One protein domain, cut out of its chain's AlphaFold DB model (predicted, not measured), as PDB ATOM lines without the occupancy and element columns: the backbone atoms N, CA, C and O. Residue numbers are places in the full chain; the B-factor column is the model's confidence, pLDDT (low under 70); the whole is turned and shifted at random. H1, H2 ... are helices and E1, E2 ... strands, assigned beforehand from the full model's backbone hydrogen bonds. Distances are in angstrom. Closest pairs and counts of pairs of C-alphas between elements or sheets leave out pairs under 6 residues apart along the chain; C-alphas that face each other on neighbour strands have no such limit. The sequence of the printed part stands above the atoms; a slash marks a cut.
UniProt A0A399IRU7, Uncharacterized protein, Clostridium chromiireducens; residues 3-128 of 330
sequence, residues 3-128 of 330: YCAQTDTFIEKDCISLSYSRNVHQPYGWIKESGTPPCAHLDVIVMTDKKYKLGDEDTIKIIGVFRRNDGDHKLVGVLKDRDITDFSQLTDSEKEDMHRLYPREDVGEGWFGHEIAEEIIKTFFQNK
ATOM      1  N   TYR A   3     262.255 240.593 221.044       83.31
ATOM      2  CA  TYR A   3     262.669 239.302 220.502       83.31
ATOM      3  C   TYR A   3     264.100 239.389 219.945       83.31
ATOM      4  O   TYR A   3     264.468 240.356 219.269       83.31
ATOM      5  N   CYS A   4     264.913 238.396 220.280       78.62
ATOM      6  CA  CYS A   4     266.310 238.259 219.912       78.62
ATOM      7  C   CYS A   4     266.428 237.037 219.002       78.62
ATOM      8  O   CYS A   4     266.558 235.912 219.475       78.62
ATOM      9  N   ALA A   5     266.352 237.264 217.688       68.69
ATOM     10  CA  ALA A   5     266.382 236.199 216.685       68.69
ATOM     11  C   ALA A   5     267.637 235.327 216.765       68.69
ATOM     12  O   ALA A   5     267.601 234.158 216.397       68.69
ATOM     13  N   GLN A   6     268.744 235.891 217.255       61.47
ATOM     14  CA  GLN A   6     269.980 235.153 217.492       61.47
ATOM     15  C   GLN A   6     269.742 233.977 218.438       61.47
ATOM     16  O   GLN A   6     270.106 232.842 218.146       61.47
ATOM     17  N   THR A   7     269.102 234.265 219.564       66.06
ATOM     18  CA  THR A   7     268.933 233.337 220.677       66.06
ATOM     19  C   THR A   7     267.551 232.697 220.699       66.06
ATOM     20  O   THR A   7     267.266 231.913 221.594       66.06
ATOM     21  N   ASP A   8     266.675 233.040 219.754       73.62
ATOM     22  CA  ASP A   8     265.259 232.667 219.793       73.62
ATOM     23  C   ASP A   8     264.636 232.920 221.183       73.62
ATOM     24  O   ASP A   8     263.857 232.137 221.720       73.62
ATOM     25  N   THR A   9     265.058 234.015 221.824       82.31
ATOM     26  CA  THR A   9     264.620 234.381 223.173       82.31
ATOM     27  C   THR A   9     264.108 235.807 223.213       82.31
ATOM     28  O   THR A   9     264.248 236.592 222.275       82.31
ATOM     29  N   PHE A  10     263.503 236.163 224.339       87.12
ATOM     30  CA  PHE A  10     263.001 237.499 224.593       87.12
ATOM     31  C   PHE A  10     263.820 238.140 225.703       87.12
ATOM     32  O   PHE A  10     264.001 237.558 226.769       87.12
ATOM     33  N   ILE A  11     264.286 239.360 225.456       87.19
ATOM     34  CA  ILE A  11     265.070 240.139 226.412       87.19
ATOM     35  C   ILE A  11     264.206 241.293 226.911       87.19
ATOM     36  O   ILE A  11     263.522 241.963 226.125       87.19
ATOM     37  N   GLU A  12     264.212 241.530 228.218       88.06
ATOM     38  CA  GLU A  12     263.559 242.699 228.797       88.06
ATOM     39  C   GLU A  12     264.244 243.989 228.338       88.06
ATOM     40  O   GLU A  12     265.427 244.025 227.996       88.06
ATOM     41  N   LYS A  13     263.456 245.051 228.224       84.19
ATOM     42  CA  LYS A  13     263.944 246.370 227.842       84.19
ATOM     43  C   LYS A  13     263.468 247.358 228.884       84.19
ATOM     44  O   LYS A  13     262.325 247.252 229.318       84.19
ATOM     45  N   ASP A  14     264.299 248.356 229.163       87.62
ATOM     46  CA  ASP A  14     263.990 249.484 230.050       87.62
ATOM     47  C   ASP A  14     263.023 250.478 229.379       87.62
ATOM     48  O   ASP A  14     263.225 251.691 229.365       87.62
ATOM     49  N   CYS A  15     261.981 249.960 228.733       84.56
ATOM     50  CA  CYS A  15     260.938 250.736 228.087       84.56
ATOM     51  C   CYS A  15     259.593 250.030 228.242       84.56
ATOM     52  O   CYS A  15     259.485 248.805 228.131       84.56
ATOM     53  N   ILE A  16     258.548 250.824 228.438       85.81
ATOM     54  CA  ILE A  16     257.180 250.333 228.558       85.81
ATOM     55  C   ILE A  16     256.575 250.202 227.154       85.81
ATOM     56  O   ILE A  16     256.687 251.120 226.342       85.81
ATOM     57  N   SER A  17     255.937 249.066 226.853       87.00
ATOM     58  CA  SER A  17     255.214 248.902 225.585       87.00
ATOM     59  C   SER A  17     253.939 249.745 225.568       87.00
ATOM     60  O   SER A  17     253.324 249.987 226.609       87.00
ATOM     61  N   LEU A  18     253.492 250.147 224.375       87.19
ATOM     62  CA  LEU A  18     252.223 250.863 224.224       87.19
ATOM     63  C   LEU A  18     251.059 250.071 224.830       87.19
ATOM     64  O   LEU A  18     250.302 250.638 225.615       87.19
ATOM     65  N   SER A  19     250.979 248.765 224.559       89.69
ATOM     66  CA  SER A  19     249.953 247.880 225.122       89.69
ATOM     67  C   SER A  19     249.932 247.916 226.649       89.69
ATOM     68  O   SER A  19     248.873 248.106 227.235       89.69
ATOM     69  N   TYR A  20     251.096 247.837 227.305       90.31
ATOM     70  CA  TYR A  20     251.165 247.930 228.766       90.31
ATOM     71  C   TYR A  20     250.737 249.316 229.260       90.31
ATOM     72  O   TYR A  20     249.886 249.426 230.138       90.31
ATOM     73  N   SER A  21     251.279 250.387 228.666       92.44
ATOM     74  CA  SER A  21     250.968 251.766 229.075       92.44
ATOM     75  C   SER A  21     249.484 252.118 228.942       92.44
ATOM     76  O   SER A  21     248.982 252.968 229.672       92.44
ATOM     77  N   ARG A  22     248.785 251.459 228.011       92.88
ATOM     78  CA  ARG A  22     247.365 251.666 227.728       92.88
ATOM     79  C   ARG A  22     246.476 250.575 228.316       92.88
ATOM     80  O   ARG A  22     245.290 250.574 228.024       92.88
ATOM     81  N   ASN A  23     247.011 249.683 229.150       93.62
ATOM     82  CA  ASN A  23     246.259 248.599 229.788       93.62
ATOM     83  C   ASN A  23     245.506 247.702 228.780       93.62
ATOM     84  O   ASN A  23     244.306 247.458 228.912       93.62
ATOM     85  N   VAL A  24     246.215 247.272 227.735       93.12
ATOM     86  CA  VAL A  24     245.735 246.342 226.704       93.12
ATOM     87  C   VAL A  24     246.202 244.936 227.065       93.12
ATOM     88  O   VAL A  24     247.408 244.698 227.169       93.12
ATOM     89  N   HIS A  25     245.260 244.012 227.248       92.00
ATOM     90  CA  HIS A  25     245.551 242.665 227.759       92.00
ATOM     91  C   HIS A  25     245.781 241.627 226.661       92.00
ATOM     92  O   HIS A  25     246.335 240.560 226.927       92.00
ATOM     93  N   GLN A  26     245.366 241.942 225.436       94.75
ATOM     94  CA  GLN A  26     245.422 241.009 224.319       94.75
ATOM     95  C   GLN A  26     246.874 240.682 223.936       94.75
ATOM     96  O   GLN A  26     247.710 241.593 223.841       94.75
ATOM     97  N   PRO A  27     247.201 239.398 223.701       94.00
ATOM     98  CA  PRO A  27     248.534 238.989 223.289       94.00
ATOM     99  C   PRO A  27     248.908 239.575 221.923       94.00
ATOM    100  O   PRO A  27     248.111 239.621 220.983       94.00
ATOM    101  N   TYR A  28     250.168 239.989 221.829       91.75
ATOM    102  CA  TYR A  28     250.782 240.563 220.639       91.75
ATOM    103  C   TYR A  28     251.905 239.656 220.139       91.75
ATOM    104  O   TYR A  28     252.745 239.214 220.927       91.75
ATOM    105  N   GLY A  29     251.950 239.432 218.829       93.75
ATOM    106  CA  GLY A  29     252.987 238.650 218.169       93.75
ATOM    107  C   GLY A  29     253.074 238.972 216.681       93.75
ATOM    108  O   GLY A  29     252.697 240.056 216.240       93.75
ATOM    109  N   TRP A  30     253.572 238.018 215.901       93.38
ATOM    110  CA  TRP A  30     253.689 238.132 214.450       93.38
ATOM    111  C   TRP A  30     253.252 236.839 213.764       93.38
ATOM    112  O   TRP A  30     253.261 235.762 214.360       93.38
ATOM    113  N   ILE A  31     252.882 236.942 212.489       92.69
ATOM    114  CA  ILE A  31     252.586 235.777 211.651       92.69
ATOM    115  C   ILE A  31     253.904 235.067 211.340       92.69
ATOM    116  O   ILE A  31     254.760 235.630 210.655       92.69
ATOM    117  N   LYS A  32     254.073 233.827 211.800       86.44
ATOM    118  CA  LYS A  32     255.323 233.062 211.661       86.44
ATOM    119  C   LYS A  32     255.796 232.940 210.208       86.44
ATOM    120  O   LYS A  32     256.980 233.072 209.921       86.44
ATOM    121  N   GLU A  33     254.871 232.755 209.274       83.75
ATOM    122  CA  GLU A  33     255.146 232.624 207.842       83.75
ATOM    123  C   GLU A  33     255.591 233.947 207.201       83.75
ATOM    124  O   GLU A  33     256.265 233.962 206.166       83.75
ATOM    125  N   SER A  34     255.227 235.081 207.804       83.38
ATOM    126  CA  SER A  34     255.577 236.401 207.277       83.38
ATOM    127  C   SER A  34     257.069 236.708 207.446       83.38
ATOM    128  O   SER A  34     257.651 237.393 206.606       83.38
ATOM    129  N   GLY A  35     257.718 236.101 208.437       76.75
ATOM    130  CA  GLY A  35     259.109 236.330 208.795       76.75
ATOM    131  C   GLY A  35     259.262 236.373 210.310       76.75
ATOM    132  O   GLY A  35     258.315 236.106 211.049       76.75
ATOM    133  N   THR A  36     260.454 236.739 210.768       78.44
ATOM    134  CA  THR A  36     260.773 236.806 212.196       78.44
ATOM    135  C   THR A  36     261.379 238.173 212.519       78.44
ATOM    136  O   THR A  36     262.314 238.586 211.825       78.44
ATOM    137  N   PRO A  37     260.908 238.885 213.561       80.12
ATOM    138  CA  PRO A  37     261.523 240.127 214.006       80.12
ATOM    139  C   PRO A  37     263.030 239.958 214.278       80.12
ATOM    140  O   PRO A  37     263.450 238.900 214.744       80.12
ATOM    141  N   PRO A  38     263.859 240.983 214.019       70.69
ATOM    142  CA  PRO A  38     263.500 242.311 213.530       70.69
ATOM    143  C   PRO A  38     263.372 242.398 211.998       70.69
ATOM    144  O   PRO A  38     263.252 243.501 211.476       70.69
ATOM    145  N   CYS A  39     263.450 241.284 211.262       70.19
ATOM    146  CA  CYS A  39     263.267 241.281 209.804       70.19
ATOM    147  C   CYS A  39     261.823 241.648 209.445       70.19
ATOM    148  O   CYS A  39     260.965 241.619 210.316       70.19
ATOM    149  N   ALA A  40     261.526 241.952 208.179       78.25
ATOM    150  CA  ALA A  40     260.151 242.215 207.750       78.25
ATOM    151  C   ALA A  40     259.208 241.062 208.159       78.25
ATOM    152  O   ALA A  40     259.477 239.897 207.868       78.25
ATOM    153  N   HIS A  41     258.122 241.409 208.846       86.88
ATOM    154  CA  HIS A  41     257.083 240.506 209.340       86.88
ATOM    155  C   HIS A  41     255.752 241.265 209.407       86.88
ATOM    156  O   HIS A  41     255.717 242.491 209.299       86.88
ATOM    157  N   LEU A  42     254.662 240.526 209.577       91.62
ATOM    158  CA  LEU A  42     253.325 241.048 209.810       91.62
ATOM    159  C   LEU A  42     252.983 240.886 211.288       91.62
ATOM    160  O   LEU A  42     252.887 239.761 211.785       91.62
ATOM    161  N   ASP A  43     252.795 242.011 211.968       93.62
ATOM    162  CA  ASP A  43     252.329 242.058 213.350       93.62
ATOM    163  C   ASP A  43     250.863 241.640 213.456       93.62
ATOM    164  O   ASP A  43     250.026 242.023 212.630       93.62
ATOM    165  N   VAL A  44     250.536 240.923 214.528       95.69
ATOM    166  CA  VAL A  44     249.166 240.520 214.833       95.69
ATOM    167  C   VAL A  44     248.871 240.634 216.325       95.69
ATOM    168  O   VAL A  44     249.672 240.240 217.175       95.69
ATOM    169  N   ILE A  45     247.695 241.172 216.640       95.44
ATOM    170  CA  ILE A  45     247.086 241.112 217.969       95.44
ATOM    171  C   ILE A  45     245.984 240.056 217.940       95.44
ATOM    172  O   ILE A  45     245.186 240.012 217.001       95.44
ATOM    173  N   VAL A  46     245.954 239.170 218.932       96.44
ATOM    174  CA  VAL A  46     244.983 238.069 218.972       96.44
ATOM    175  C   VAL A  46     243.971 238.342 220.072       96.44
ATOM    176  O   VAL A  46     244.350 238.467 221.228       96.44
ATOM    177  N   MET A  47     242.693 238.408 219.711       96.06
ATOM    178  CA  MET A  47     241.580 238.555 220.646       96.06
ATOM    179  C   MET A  47     241.318 237.214 221.331       96.06
ATOM    180  O   MET A  47     240.853 236.262 220.686       96.06
ATOM    181  N   THR A  48     241.699 237.097 222.603       94.88
ATOM    182  CA  THR A  48     241.575 235.867 223.390       94.88
ATOM    183  C   THR A  48     241.860 236.088 224.878       94.88
ATOM    184  O   THR A  48     242.759 236.835 225.249       94.88
ATOM    185  N   ASP A  49     241.169 235.332 225.735       92.00
ATOM    186  CA  ASP A  49     241.474 235.238 227.171       92.00
ATOM    187  C   ASP A  49     242.544 234.176 227.486       92.00
ATOM    188  O   ASP A  49     242.939 233.975 228.643       92.00
ATOM    189  N   LYS A  50     243.015 233.443 226.464       94.38
ATOM    190  CA  LYS A  50     244.067 232.441 226.627       94.38
ATOM    191  C   LYS A  50     245.351 233.127 227.092       94.38
ATOM    192  O   LYS A  50     245.847 234.059 226.469       94.38
ATOM    193  N   LYS A  51     245.926 232.618 228.182       93.62
ATOM    194  CA  LYS A  51     247.222 233.080 228.686       93.62
ATOM    195  C   LYS A  51     248.348 232.455 227.871       93.62
ATOM    196  O   LYS A  51     248.382 231.236 227.719       93.62
ATOM    197  N   TYR A  52     249.279 233.291 227.431       92.94
ATOM    198  CA  TYR A  52     250.459 232.890 226.671       92.94
ATOM    199  C   TYR A  52     251.738 233.093 227.475       92.94
ATOM    200  O   TYR A  52     251.843 234.003 228.304       92.94
ATOM    201  N   LYS A  53     252.731 232.257 227.191       92.56
ATOM    202  CA  LYS A  53     254.140 232.510 227.484       92.56
ATOM    203  C   LYS A  53     254.819 233.053 226.229       92.56
ATOM    204  O   LYS A  53     254.360 232.858 225.107       92.56
ATOM    205  N   LEU A  54     255.925 233.766 226.422       90.44
ATOM    206  CA  LEU A  54     256.716 234.276 225.306       90.44
ATOM    207  C   LEU A  54     257.239 233.109 224.457       90.44
ATOM    208  O   LEU A  54     257.842 232.186 225.001       90.44
ATOM    209  N   GLY A  55     257.015 233.180 223.145       87.88
ATOM    210  CA  GLY A  55     257.399 232.135 222.190       87.88
ATOM    211  C   GLY A  55     256.345 231.048 221.966       87.88
ATOM    212  O   GLY A  55     256.557 230.190 221.116       87.88
ATOM    213  N   ASP A  56     255.213 231.078 222.676       93.69
ATOM    214  CA  ASP A  56     254.093 230.190 222.369       93.69
ATOM    215  C   ASP A  56     253.567 230.455 220.945       93.69
ATOM    216  O   ASP A  56     253.412 231.603 220.523       93.69
ATOM    217  N   GLU A  57     253.242 229.382 220.224       94.44
ATOM    218  CA  GLU A  57     252.665 229.433 218.879       94.44
ATOM    219  C   GLU A  57     251.216 228.938 218.892       94.44
ATOM    220  O   GLU A  57     250.868 228.000 219.614       94.44
ATOM    221  N   ASP A  58     250.364 229.555 218.072       95.81
ATOM    222  CA  ASP A  58     248.965 229.161 217.935       95.81
ATOM    223  C   ASP A  58     248.447 229.391 216.518       95.81
ATOM    224  O   ASP A  58     248.975 230.211 215.766       95.81
ATOM    225  N   THR A  59     247.383 228.675 216.156       96.50
ATOM    226  CA  THR A  59     246.717 228.877 214.868       96.50
ATOM    227  C   THR A  59     245.552 229.839 215.034       96.50
ATOM    228  O   THR A  59     244.584 229.565 215.745       96.50
ATOM    229  N   ILE A  60     245.618 230.947 214.308       96.00
ATOM    230  CA  ILE A  60     244.601 231.995 214.325       96.00
ATOM    231  C   ILE A  60     243.923 232.121 212.964       96.00
ATOM    232  O   ILE A  60     244.438 231.664 211.943       96.00
ATOM    233  N   LYS A  61     242.773 232.788 212.945       96.06
ATOM    234  CA  LYS A  61     242.208 233.385 211.734       96.06
ATOM    235  C   LYS A  61     242.243 234.900 211.862       96.06
ATOM    236  O   LYS A  61     241.962 235.432 212.934       96.06
ATOM    237  N   ILE A  62     242.585 235.581 210.774       97.50
ATOM    238  CA  ILE A  62     242.572 237.044 210.705       97.50
ATOM    239  C   ILE A  62     241.151 237.498 210.396       97.50
ATOM    240  O   ILE A  62     240.565 237.055 209.410       97.50
ATOM    241  N   ILE A  63     240.600 238.370 211.233       97.25
ATOM    242  CA  ILE A  63     239.228 238.887 211.100       97.25
ATOM    243  C   ILE A  63     239.193 240.317 210.551       97.25
ATOM    244  O   ILE A  63     238.162 240.773 210.071       97.25
ATOM    245  N   GLY A  64     240.332 241.010 210.561       97.31
ATOM    246  CA  GLY A  64     240.477 242.339 209.985       97.31
ATOM    247  C   GLY A  64     241.774 243.005 210.417       97.31
ATOM    248  O   GLY A  64     242.737 242.337 210.806       97.31
ATOM    249  N   VAL A  65     241.819 244.324 210.303       95.88
ATOM    250  CA  VAL A  65     243.015 245.130 210.533       95.88
ATOM    251  C   VAL A  65     242.626 246.505 211.056       95.88
ATOM    252  O   VAL A  65     241.700 247.131 210.548       95.88
ATOM    253  N   PHE A  66     243.362 247.001 212.047       92.62
ATOM    254  CA  PHE A  66     243.320 248.417 212.403       92.62
ATOM    255  C   PHE A  66     244.388 249.174 211.624       92.62
ATOM    256  O   PHE A  66     245.533 248.719 211.572       92.62
ATOM    257  N   ARG A  67     244.035 250.315 211.024       91.19
ATOM    258  CA  ARG A  67     244.961 251.158 210.247       91.19
ATOM    259  C   ARG A  67     245.007 252.584 210.778       91.19
ATOM    260  O   ARG A  67     244.022 253.084 211.320       91.19
ATOM    261  N   ARG A  68     246.150 253.236 210.565       86.94
ATOM    262  CA  ARG A  68     246.403 254.644 210.888       86.94
ATOM    263  C   ARG A  68     246.923 255.401 209.667       86.94
ATOM    264  O   ARG A  68     247.495 254.805 208.753       86.94
ATOM    265  N   ASN A  69     246.761 256.722 209.662       84.31
ATOM    266  CA  ASN A  69     247.172 257.592 208.557       84.31
ATOM    267  C   ASN A  69     248.697 257.716 208.422       84.31
ATOM    268  O   ASN A  69     249.185 258.124 207.372       84.31
ATOM    269  N   ASP A  70     249.458 257.336 209.453       82.88
ATOM    270  CA  ASP A  70     250.922 257.227 209.389       82.88
ATOM    271  C   ASP A  70     251.407 255.953 208.667       82.88
ATOM    272  O   ASP A  70     252.611 255.751 208.511       82.88
ATOM    273  N   GLY A  71     250.481 255.116 208.184       81.31
ATOM    274  CA  GLY A  71     250.770 253.878 207.465       81.31
ATOM    275  C   GLY A  71     250.962 252.658 208.368       81.31
ATOM    276  O   GLY A  71     251.061 251.542 207.848       81.31
ATOM    277  N   ASP A  72     250.972 252.832 209.698       84.75
ATOM    278  CA  ASP A  72     250.969 251.708 210.635       84.75
ATOM    279  C   ASP A  72     249.639 250.950 210.558       84.75
ATOM    280  O   ASP A  72     248.555 251.514 210.363       84.75
ATOM    281  N   HIS A  73     249.737 249.638 210.721       89.94
ATOM    282  CA  HIS A  73     248.586 248.763 210.807       89.94
ATOM    283  C   HIS A  73     248.861 247.612 211.769       89.94
ATOM    284  O   HIS A  73     250.010 247.224 212.015       89.94
ATOM    285  N   LYS A  74     247.785 247.045 212.313       91.81
ATOM    286  CA  LYS A  74     247.834 245.835 213.137       91.81
ATOM    287  C   LYS A  74     246.748 244.883 212.698       91.81
ATOM    288  O   LYS A  74     245.562 245.210 212.776       91.81
ATOM    289  N   LEU A  75     247.166 243.714 212.220       96.69
ATOM    290  CA  LEU A  75     246.237 242.638 211.916       96.69
ATOM    291  C   LEU A  75     245.595 242.180 213.222       96.69
ATOM    292  O   LEU A  75     246.267 242.074 214.249       96.69
ATOM    293  N   VAL A  76     244.299 241.903 213.176       96.69
ATOM    294  CA  VAL A  76     243.550 241.385 214.318       96.69
ATOM    295  C   VAL A  76     243.124 239.966 214.006       96.69
ATOM    296  O   VAL A  76     242.462 239.705 212.997       96.69
ATOM    297  N   GLY A  77     243.514 239.044 214.876       97.12
ATOM    298  CA  GLY A  77     243.146 237.642 214.788       97.12
ATOM    299  C   GLY A  77     242.301 237.172 215.961       97.12
ATOM    300  O   GLY A  77     242.251 237.802 217.012       97.12
ATOM    301  N   VAL A  78     241.669 236.021 215.787       97.31
ATOM    302  CA  VAL A  78     241.064 235.215 216.857       97.31
ATOM    303  C   VAL A  78     241.581 233.786 216.731       97.31
ATOM    304  O   VAL A  78     242.043 233.386 215.658       97.31
ATOM    305  N   LEU A  79     241.484 232.994 217.798       96.75
ATOM    306  CA  LEU A  79     241.799 231.565 217.724       96.75
ATOM    307  C   LEU A  79     240.955 230.880 216.642       96.75
ATOM    308  O   LEU A  79     239.783 231.213 216.447       96.75
ATOM    309  N   LYS A  80     241.566 229.940 215.911       96.00
ATOM    310  CA  LYS A  80     240.949 229.279 214.748       96.00
ATOM    311  C   LYS A  80     239.605 228.610 215.059       96.00
ATOM    312  O   LYS A  80     238.764 228.508 214.170       96.00
ATOM    313  N   ASP A  81     239.418 228.147 216.288       94.25
ATOM    314  CA  ASP A  81     238.233 227.448 216.785       94.25
ATOM    315  C   ASP A  81     237.093 228.376 217.236       94.25
ATOM    316  O   ASP A  81     235.962 227.914 217.386       94.25
ATOM    317  N   ARG A  82     237.334 229.682 217.410       94.44
ATOM    318  CA  ARG A  82     236.267 230.646 217.719       94.44
ATOM    319  C   ARG A  82     235.437 230.935 216.480       94.44
ATOM    320  O   ARG A  82     235.998 231.257 215.441       94.44
ATOM    321  N   ASP A  83     234.111 230.945 216.575       94.06
ATOM    322  CA  ASP A  83     233.228 231.306 215.454       94.06
ATOM    323  C   ASP A  83     233.005 232.827 215.344       94.06
ATOM    324  O   ASP A  83     231.903 233.337 215.509       94.06
ATOM    325  N   ILE A  84     234.099 233.572 215.150       94.81
ATOM    326  CA  ILE A  84     234.096 235.033 214.974       94.81
ATOM    327  C   ILE A  84     234.750 235.395 213.645       94.81
ATOM    328  O   ILE A  84     235.840 234.917 213.339       94.81
ATOM    329  N   THR A  85     234.104 236.230 212.847       93.00
ATOM    330  CA  THR A  85     234.596 236.681 211.539       93.00
ATOM    331  C   THR A  85     234.692 238.197 211.420       93.00
ATOM    332  O   THR A  85     235.326 238.669 210.482       93.00
ATOM    333  N   ASP A  86     234.122 238.952 212.362       93.81
ATOM    334  CA  ASP A  86     234.108 240.414 212.336       93.81
ATOM    335  C   ASP A  86     234.252 241.031 213.738       93.81
ATOM    336  O   ASP A  86     233.898 240.425 214.753       93.81
ATOM    337  N   PHE A  87     234.744 242.272 213.792       92.75
ATOM    338  CA  PHE A  87     234.932 243.039 215.027       92.75
ATOM    339  C   PHE A  87     233.643 243.224 215.833       92.75
ATOM    340  O   PHE A  87     233.677 243.202 217.063       92.75
ATOM    341  N   SER A  88     232.488 243.349 215.174       93.88
ATOM    342  CA  SER A  88     231.193 243.494 215.853       93.88
ATOM    343  C   SER A  88     230.836 242.306 216.757       93.88
ATOM    344  O   SER A  88     230.104 242.490 217.731       93.88
ATOM    345  N   GLN A  89     231.393 241.123 216.487       96.31
ATOM    346  CA  GLN A  89     231.145 239.880 217.226       96.31
ATOM    347  C   GLN A  89     232.105 239.668 218.407       96.31
ATOM    348  O   GLN A  89     231.920 238.728 219.181       96.31
ATOM    349  N   LEU A  90     233.129 240.515 218.554       95.56
ATOM    350  CA  LEU A  90     234.007 240.492 219.721       95.56
ATOM    351  C   LEU A  90     233.242 240.891 220.988       95.56
ATOM    352  O   LEU A  90     232.254 241.635 220.942       95.56
ATOM    353  N   THR A  91     233.721 240.412 222.131       95.31
ATOM    354  CA  THR A  91     233.208 240.828 223.441       95.31
ATOM    355  C   THR A  91     233.500 242.308 223.692       95.31
ATOM    356  O   THR A  91     234.421 242.883 223.107       95.31
ATOM    357  N   ASP A  92     232.743 242.936 224.591       94.44
ATOM    358  CA  ASP A  92     232.955 244.349 224.927       94.44
ATOM    359  C   ASP A  92     234.362 244.592 225.493       94.44
ATOM    360  O   ASP A  92     235.019 245.553 225.109       94.44
ATOM    361  N   SER A  93     234.888 243.658 226.297       93.50
ATOM    362  CA  SER A  93     236.260 243.733 226.823       93.50
ATOM    363  C   SER A  93     237.323 243.724 225.716       93.50
ATOM    364  O   SER A  93     238.287 244.487 225.779       93.50
ATOM    365  N   GLU A  94     237.159 242.882 224.693       94.38
ATOM    366  CA  GLU A  94     238.077 242.802 223.545       94.38
ATOM    367  C   GLU A  94     238.022 244.073 222.688       94.38
ATOM    368  O   GLU A  94     239.057 244.606 222.278       94.38
ATOM    369  N   LYS A  95     236.814 244.602 222.455       93.00
ATOM    370  CA  LYS A  95     236.619 245.874 221.744       93.00
ATOM    371  C   LYS A  95     237.262 247.028 222.503       93.00
ATOM    372  O   LYS A  95     237.963 247.845 221.909       93.00
ATOM    373  N   GLU A  96     237.073 247.081 223.818       92.75
ATOM    374  CA  GLU A  96     237.687 248.098 224.663       92.75
ATOM    375  C   GLU A  96     239.217 248.020 224.669       92.75
ATOM    376  O   GLU A  96     239.869 249.061 224.632       92.75
ATOM    377  N   ASP A  97     239.812 246.821 224.695       93.00
ATOM    378  CA  ASP A  97     241.265 246.649 224.562       93.00
ATOM    379  C   ASP A  97     241.773 247.249 223.240       93.00
ATOM    380  O   ASP A  97     242.800 247.934 223.223       93.00
ATOM    381  N   MET A  98     241.035 247.063 222.143       89.12
ATOM    382  CA  MET A  98     241.389 247.664 220.856       89.12
ATOM    383  C   MET A  98     241.237 249.176 220.836       89.12
ATOM    384  O   MET A  98     242.147 249.859 220.366       89.12
ATOM    385  N   HIS A  99     240.164 249.720 221.407       88.38
ATOM    386  CA  HIS A  99     240.017 251.169 221.547       88.38
ATOM    387  C   HIS A  99     241.074 251.767 222.482       88.38
ATOM    388  O   HIS A  99     241.559 252.868 222.240       88.38
ATOM    389  N   ARG A 100     241.514 251.050 223.523       91.50
ATOM    390  CA  ARG A 100     242.661 251.474 224.340       91.50
ATOM    391  C   ARG A 100     243.945 251.480 223.519       91.50
ATOM    392  O   ARG A 100     244.718 252.430 223.623       91.50
ATOM    393  N   LEU A 101     244.178 250.470 222.679       87.25
ATOM    394  CA  LEU A 101     245.352 250.432 221.808       87.25
ATOM    395  C   LEU A 101     245.318 251.540 220.748       87.25
ATOM    396  O   LEU A 101     246.352 252.161 220.507       87.25
ATOM    397  N   TYR A 102     244.150 251.842 220.182       85.06
ATOM    398  CA  TYR A 102     243.933 252.871 219.164       85.06
ATOM    399  C   TYR A 102     242.756 253.790 219.535       85.06
ATOM    400  O   TYR A 102     241.652 253.630 219.028       85.06
ATOM    401  N   PRO A 103     242.986 254.789 220.411       81.62
ATOM    402  CA  PRO A 103     241.913 255.611 220.984       81.62
ATOM    403  C   PRO A 103     241.418 256.738 220.071       81.62
ATOM    404  O   PRO A 103     240.573 257.531 220.484       81.62
ATOM    405  N   ARG A 104     241.986 256.877 218.870       78.69
ATOM    406  CA  ARG A 104     241.609 257.895 217.888       78.69
ATOM    407  C   ARG A 104     241.311 257.205 216.569       78.69
ATOM    408  O   ARG A 104     242.133 256.426 216.098       78.69
ATOM    409  N   GLU A 105     240.150 257.519 216.016       78.75
ATOM    410  CA  GLU A 105     239.688 257.060 214.710       78.75
ATOM    411  C   GLU A 105     239.363 258.314 213.895       78.75
ATOM    412  O   GLU A 105     238.237 258.811 213.892       78.75
ATOM    413  N   ASP A 106     240.398 258.899 213.288       83.31
ATOM    414  CA  ASP A 106     240.219 259.989 212.332       83.31
ATOM    415  C   ASP A 106     239.678 259.441 210.996       83.31
ATOM    416  O   ASP A 106     239.616 258.232 210.762       83.31
ATOM    417  N   VAL A 107     239.281 260.326 210.077       82.25
ATOM    418  CA  VAL A 107     238.815 259.913 208.742       82.25
ATOM    419  C   VAL A 107     239.901 259.080 208.048       82.25
ATOM    420  O   VAL A 107     240.997 259.577 207.799       82.25
ATOM    421  N   GLY A 108     239.579 257.824 207.716       82.19
ATOM    422  CA  GLY A 108     240.510 256.875 207.092       82.19
ATOM    423  C   GLY A 108     241.308 256.003 208.073       82.19
ATOM    424  O   GLY A 108     242.068 255.146 207.627       82.19
ATOM    425  N   GLU A 109     241.110 256.173 209.381       89.25
ATOM    426  CA  GLU A 109     241.699 255.346 210.437       89.25
ATOM    427  C   GLU A 109     240.642 254.461 211.111       89.25
ATOM    428  O   GLU A 109     239.440 254.682 210.969       89.25
ATOM    429  N   GLY A 110     241.095 253.458 211.865       90.44
ATOM    430  CA  GLY A 110     240.226 252.575 212.645       90.44
ATOM    431  C   GLY A 110     240.117 251.170 212.063       90.44
ATOM    432  O   GLY A 110     241.075 250.659 211.472       90.44
ATOM    433  N   TRP A 111     238.971 250.526 212.289       92.75
ATOM    434  CA  TRP A 111     238.717 249.147 211.873       92.75
ATOM    435  C   TRP A 111     238.457 249.024 210.371       92.75
ATOM    436  O   TRP A 111     237.582 249.683 209.812       92.75
ATOM    437  N   PHE A 112     239.151 248.077 209.747       94.31
ATOM    438  CA  PHE A 112     238.863 247.585 208.408       94.31
ATOM    439  C   PHE A 112     238.678 246.069 208.464       94.31
ATOM    440  O   PHE A 112     239.445 245.358 209.116       94.31
ATOM    441  N   GLY A 113     237.654 245.573 207.772       95.31
ATOM    442  CA  GLY A 113     237.296 244.157 207.791       95.31
ATOM    443  C   GLY A 113     238.326 243.238 207.125       95.31
ATOM    444  O   GLY A 113     239.361 243.665 206.605       95.31
ATOM    445  N   HIS A 114     237.998 241.945 207.122       95.00
ATOM    446  CA  HIS A 114     238.844 240.863 206.617       95.00
ATOM    447  C   HIS A 114     239.431 241.113 205.218       95.00
ATOM    448  O   HIS A 114     240.604 240.832 205.007       95.00
ATOM    449  N   GLU A 115     238.662 241.674 204.280       95.56
ATOM    450  CA  GLU A 115     239.108 241.885 202.891       95.56
ATOM    451  C   GLU A 115     240.361 242.772 202.795       95.56
ATOM    452  O   GLU A 115     241.321 242.424 202.107       95.56
ATOM    453  N   ILE A 116     240.401 243.879 203.546       95.12
ATOM    454  CA  ILE A 116     241.554 244.794 203.571       95.12
ATOM    455  C   ILE A 116     242.750 244.142 204.271       95.12
ATOM    456  O   ILE A 116     243.895 244.308 203.850       95.12
ATOM    457  N   ALA A 117     242.502 243.375 205.335       96.25
ATOM    458  CA  ALA A 117     243.552 242.615 206.004       96.25
ATOM    459  C   ALA A 117     244.167 241.562 205.066       96.25
ATOM    460  O   ALA A 117     245.388 241.410 205.011       96.25
ATOM    461  N   GLU A 118     243.331 240.873 204.289       94.81
ATOM    462  CA  GLU A 118     243.764 239.894 203.297       94.81
ATOM    463  C   GLU A 118     244.579 240.554 202.174       94.81
ATOM    464  O   GLU A 118     245.596 240.000 201.759       94.81
ATOM    465  N   GLU A 119     244.196 241.750 201.716       94.12
ATOM    466  CA  GLU A 119     244.968 242.528 200.739       94.12
ATOM    467  C   GLU A 119     246.363 242.892 201.268       94.12
ATOM    468  O   GLU A 119     247.351 242.726 200.549       94.12
ATOM    469  N   ILE A 120     246.474 243.324 202.529       92.69
ATOM    470  CA  ILE A 120     247.764 243.622 203.173       92.69
ATOM    471  C   ILE A 120     248.641 242.370 203.229       92.69
ATOM    472  O   ILE A 120     249.807 242.414 202.829       92.69
ATOM    473  N   ILE A 121     248.081 241.241 203.674       92.19
ATOM    474  CA  ILE A 121     248.796 239.961 203.749       92.19
ATOM    475  C   ILE A 121     249.255 239.537 202.348       92.19
ATOM    476  O   ILE A 121     250.436 239.250 202.141       92.19
ATOM    477  N   LYS A 122     248.350 239.549 201.362       89.56
ATOM    478  CA  LYS A 122     248.658 239.222 199.963       89.56
ATOM    479  C   LYS A 122     249.764 240.119 199.423       89.56
ATOM    480  O   LYS A 122     250.735 239.598 198.890       89.56
ATOM    481  N   THR A 123     249.657 241.431 199.608       88.12
ATOM    482  CA  THR A 123     250.648 242.412 199.146       88.12
ATOM    483  C   THR A 123     252.009 242.172 199.796       88.12
ATOM    484  O   THR A 123     253.027 242.162 199.108       88.12
ATOM    485  N   PHE A 124     252.043 241.906 201.104       86.19
ATOM    486  CA  PHE A 124     253.274 241.589 201.826       86.19
ATOM    487  C   PHE A 124     253.979 240.362 201.231       86.19
ATOM    488  O   PHE A 124     255.177 240.407 200.943       86.19
ATOM    489  N   PHE A 125     253.240 239.277 200.984       81.31
ATOM    490  CA  PHE A 125     253.805 238.062 200.397       81.31
ATOM    491  C   PHE A 125     254.106 238.191 198.895       81.31
ATOM    492  O   PHE A 125     255.082 237.609 198.431       81.31
ATOM    493  N   GLN A 126     253.336 238.975 198.137       79.88
ATOM    494  CA  GLN A 126     253.603 239.279 196.722       79.88
ATOM    495  C   GLN A 126     254.853 240.143 196.538       79.88
ATOM    496  O   GLN A 126     255.563 240.004 195.543       79.88
ATOM    497  N   ASN A 127     255.136 241.024 197.499       76.31
ATOM    498  CA  ASN A 127     256.339 241.845 197.490       76.31
ATOM    499  C   ASN A 127     257.606 241.033 197.774       76.31
ATOM    500  O   ASN A 127     258.696 241.487 197.419       76.31
ATOM    501  N   LYS A 128     257.498 239.821 198.344       78.06
ATOM    502  CA  LYS A 128     258.647 238.916 198.417       78.06
ATOM    503  C   LYS A 128     259.055 238.539 197.000       78.06
ATOM    504  O   LYS A 128     258.298 237.934 196.246       78.06
TER     505      LYS A 128
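What this domain is: This is residues 3 to 128 of the 330 residues of an uncharacterized protein of Clostridium chromiireducens (UniProt A0A399IRU7). A strongly twisted sheet of five strands makes the core, with H3 standing up from one face and H2 on the opposite face, beside the strands; E1 lies far out from this body. The 126 printed residues hold three named helices and six named strands, in the order E1, H1, E2, E3, E4, E5, H2, E6, H3. The sheet is mixed, ordered E2, E3, E5, E4, E6; the class is mixed, helices and strands, with under half of the residues in named elements. The whole is compact, with a radius of gyration of the C-alphas of 14.5 A and spans of 39 by 35 by 33 A.

How they stand to each other: E1, residues 9 to 11, pairs with no named strand. H1, residues 18 to 21, is not on the sheet. E2, residues 28 to 30, and E3, residues 43 to 47, form an antiparallel hairpin, with N 29 and O 44 within hydrogen-bond range at 2.9 A. E4, residues 60 to 67, bends by 61 degrees at residue 63 and forms a hairpin with E5, residues 73 to 79, where N 74 and O 66 are 2.9 A apart. E5 is parallel to E3, with N 45 and O 75 at 2.9 A. H2, residues 92 to 101, is on the sheet at a height of 7.4 A, over none of its strands; its closest C-alphas to E3 are Glu 94 and Met 47, 6.2 A. E6, residues 110 to 113, is antiparallel to E4, with N 65 and O 112 at 2.8 A. E5, H2 and E6 are a split strand-helix-strand unit, its two strands running the same way with E4 between them, and its crossover is right-handed. H3, residues 114 to 127, is over E5 and E4, rising 46 degrees; its closest C-alphas to E4 are His 114 and Gly 64, 4.0 A. H2 and H3 on opposite faces give three layers. In H2 and H3 every O i to N i+4 pair is within hydrogen-bond range; H1 is too short for one.

Where its parts are: E1 begins at C-alpha 9, (264.620, 234.381, 223.173). E4 spans 19.6 A, E5 19.7 A, H2 14.2 A and H3 19.8 A. H3 ends at C-alpha 127, (256.339, 241.845, 197.490).

The domain as a whole: The C-alphas of Thr 7 and Val 107, the two farthest apart, are 41.9 A apart. The printed part has no cut. The links E2 to E3, E3 to E4 and E5 to H2 are long. Residues 5 to 7 have pLDDT under 70.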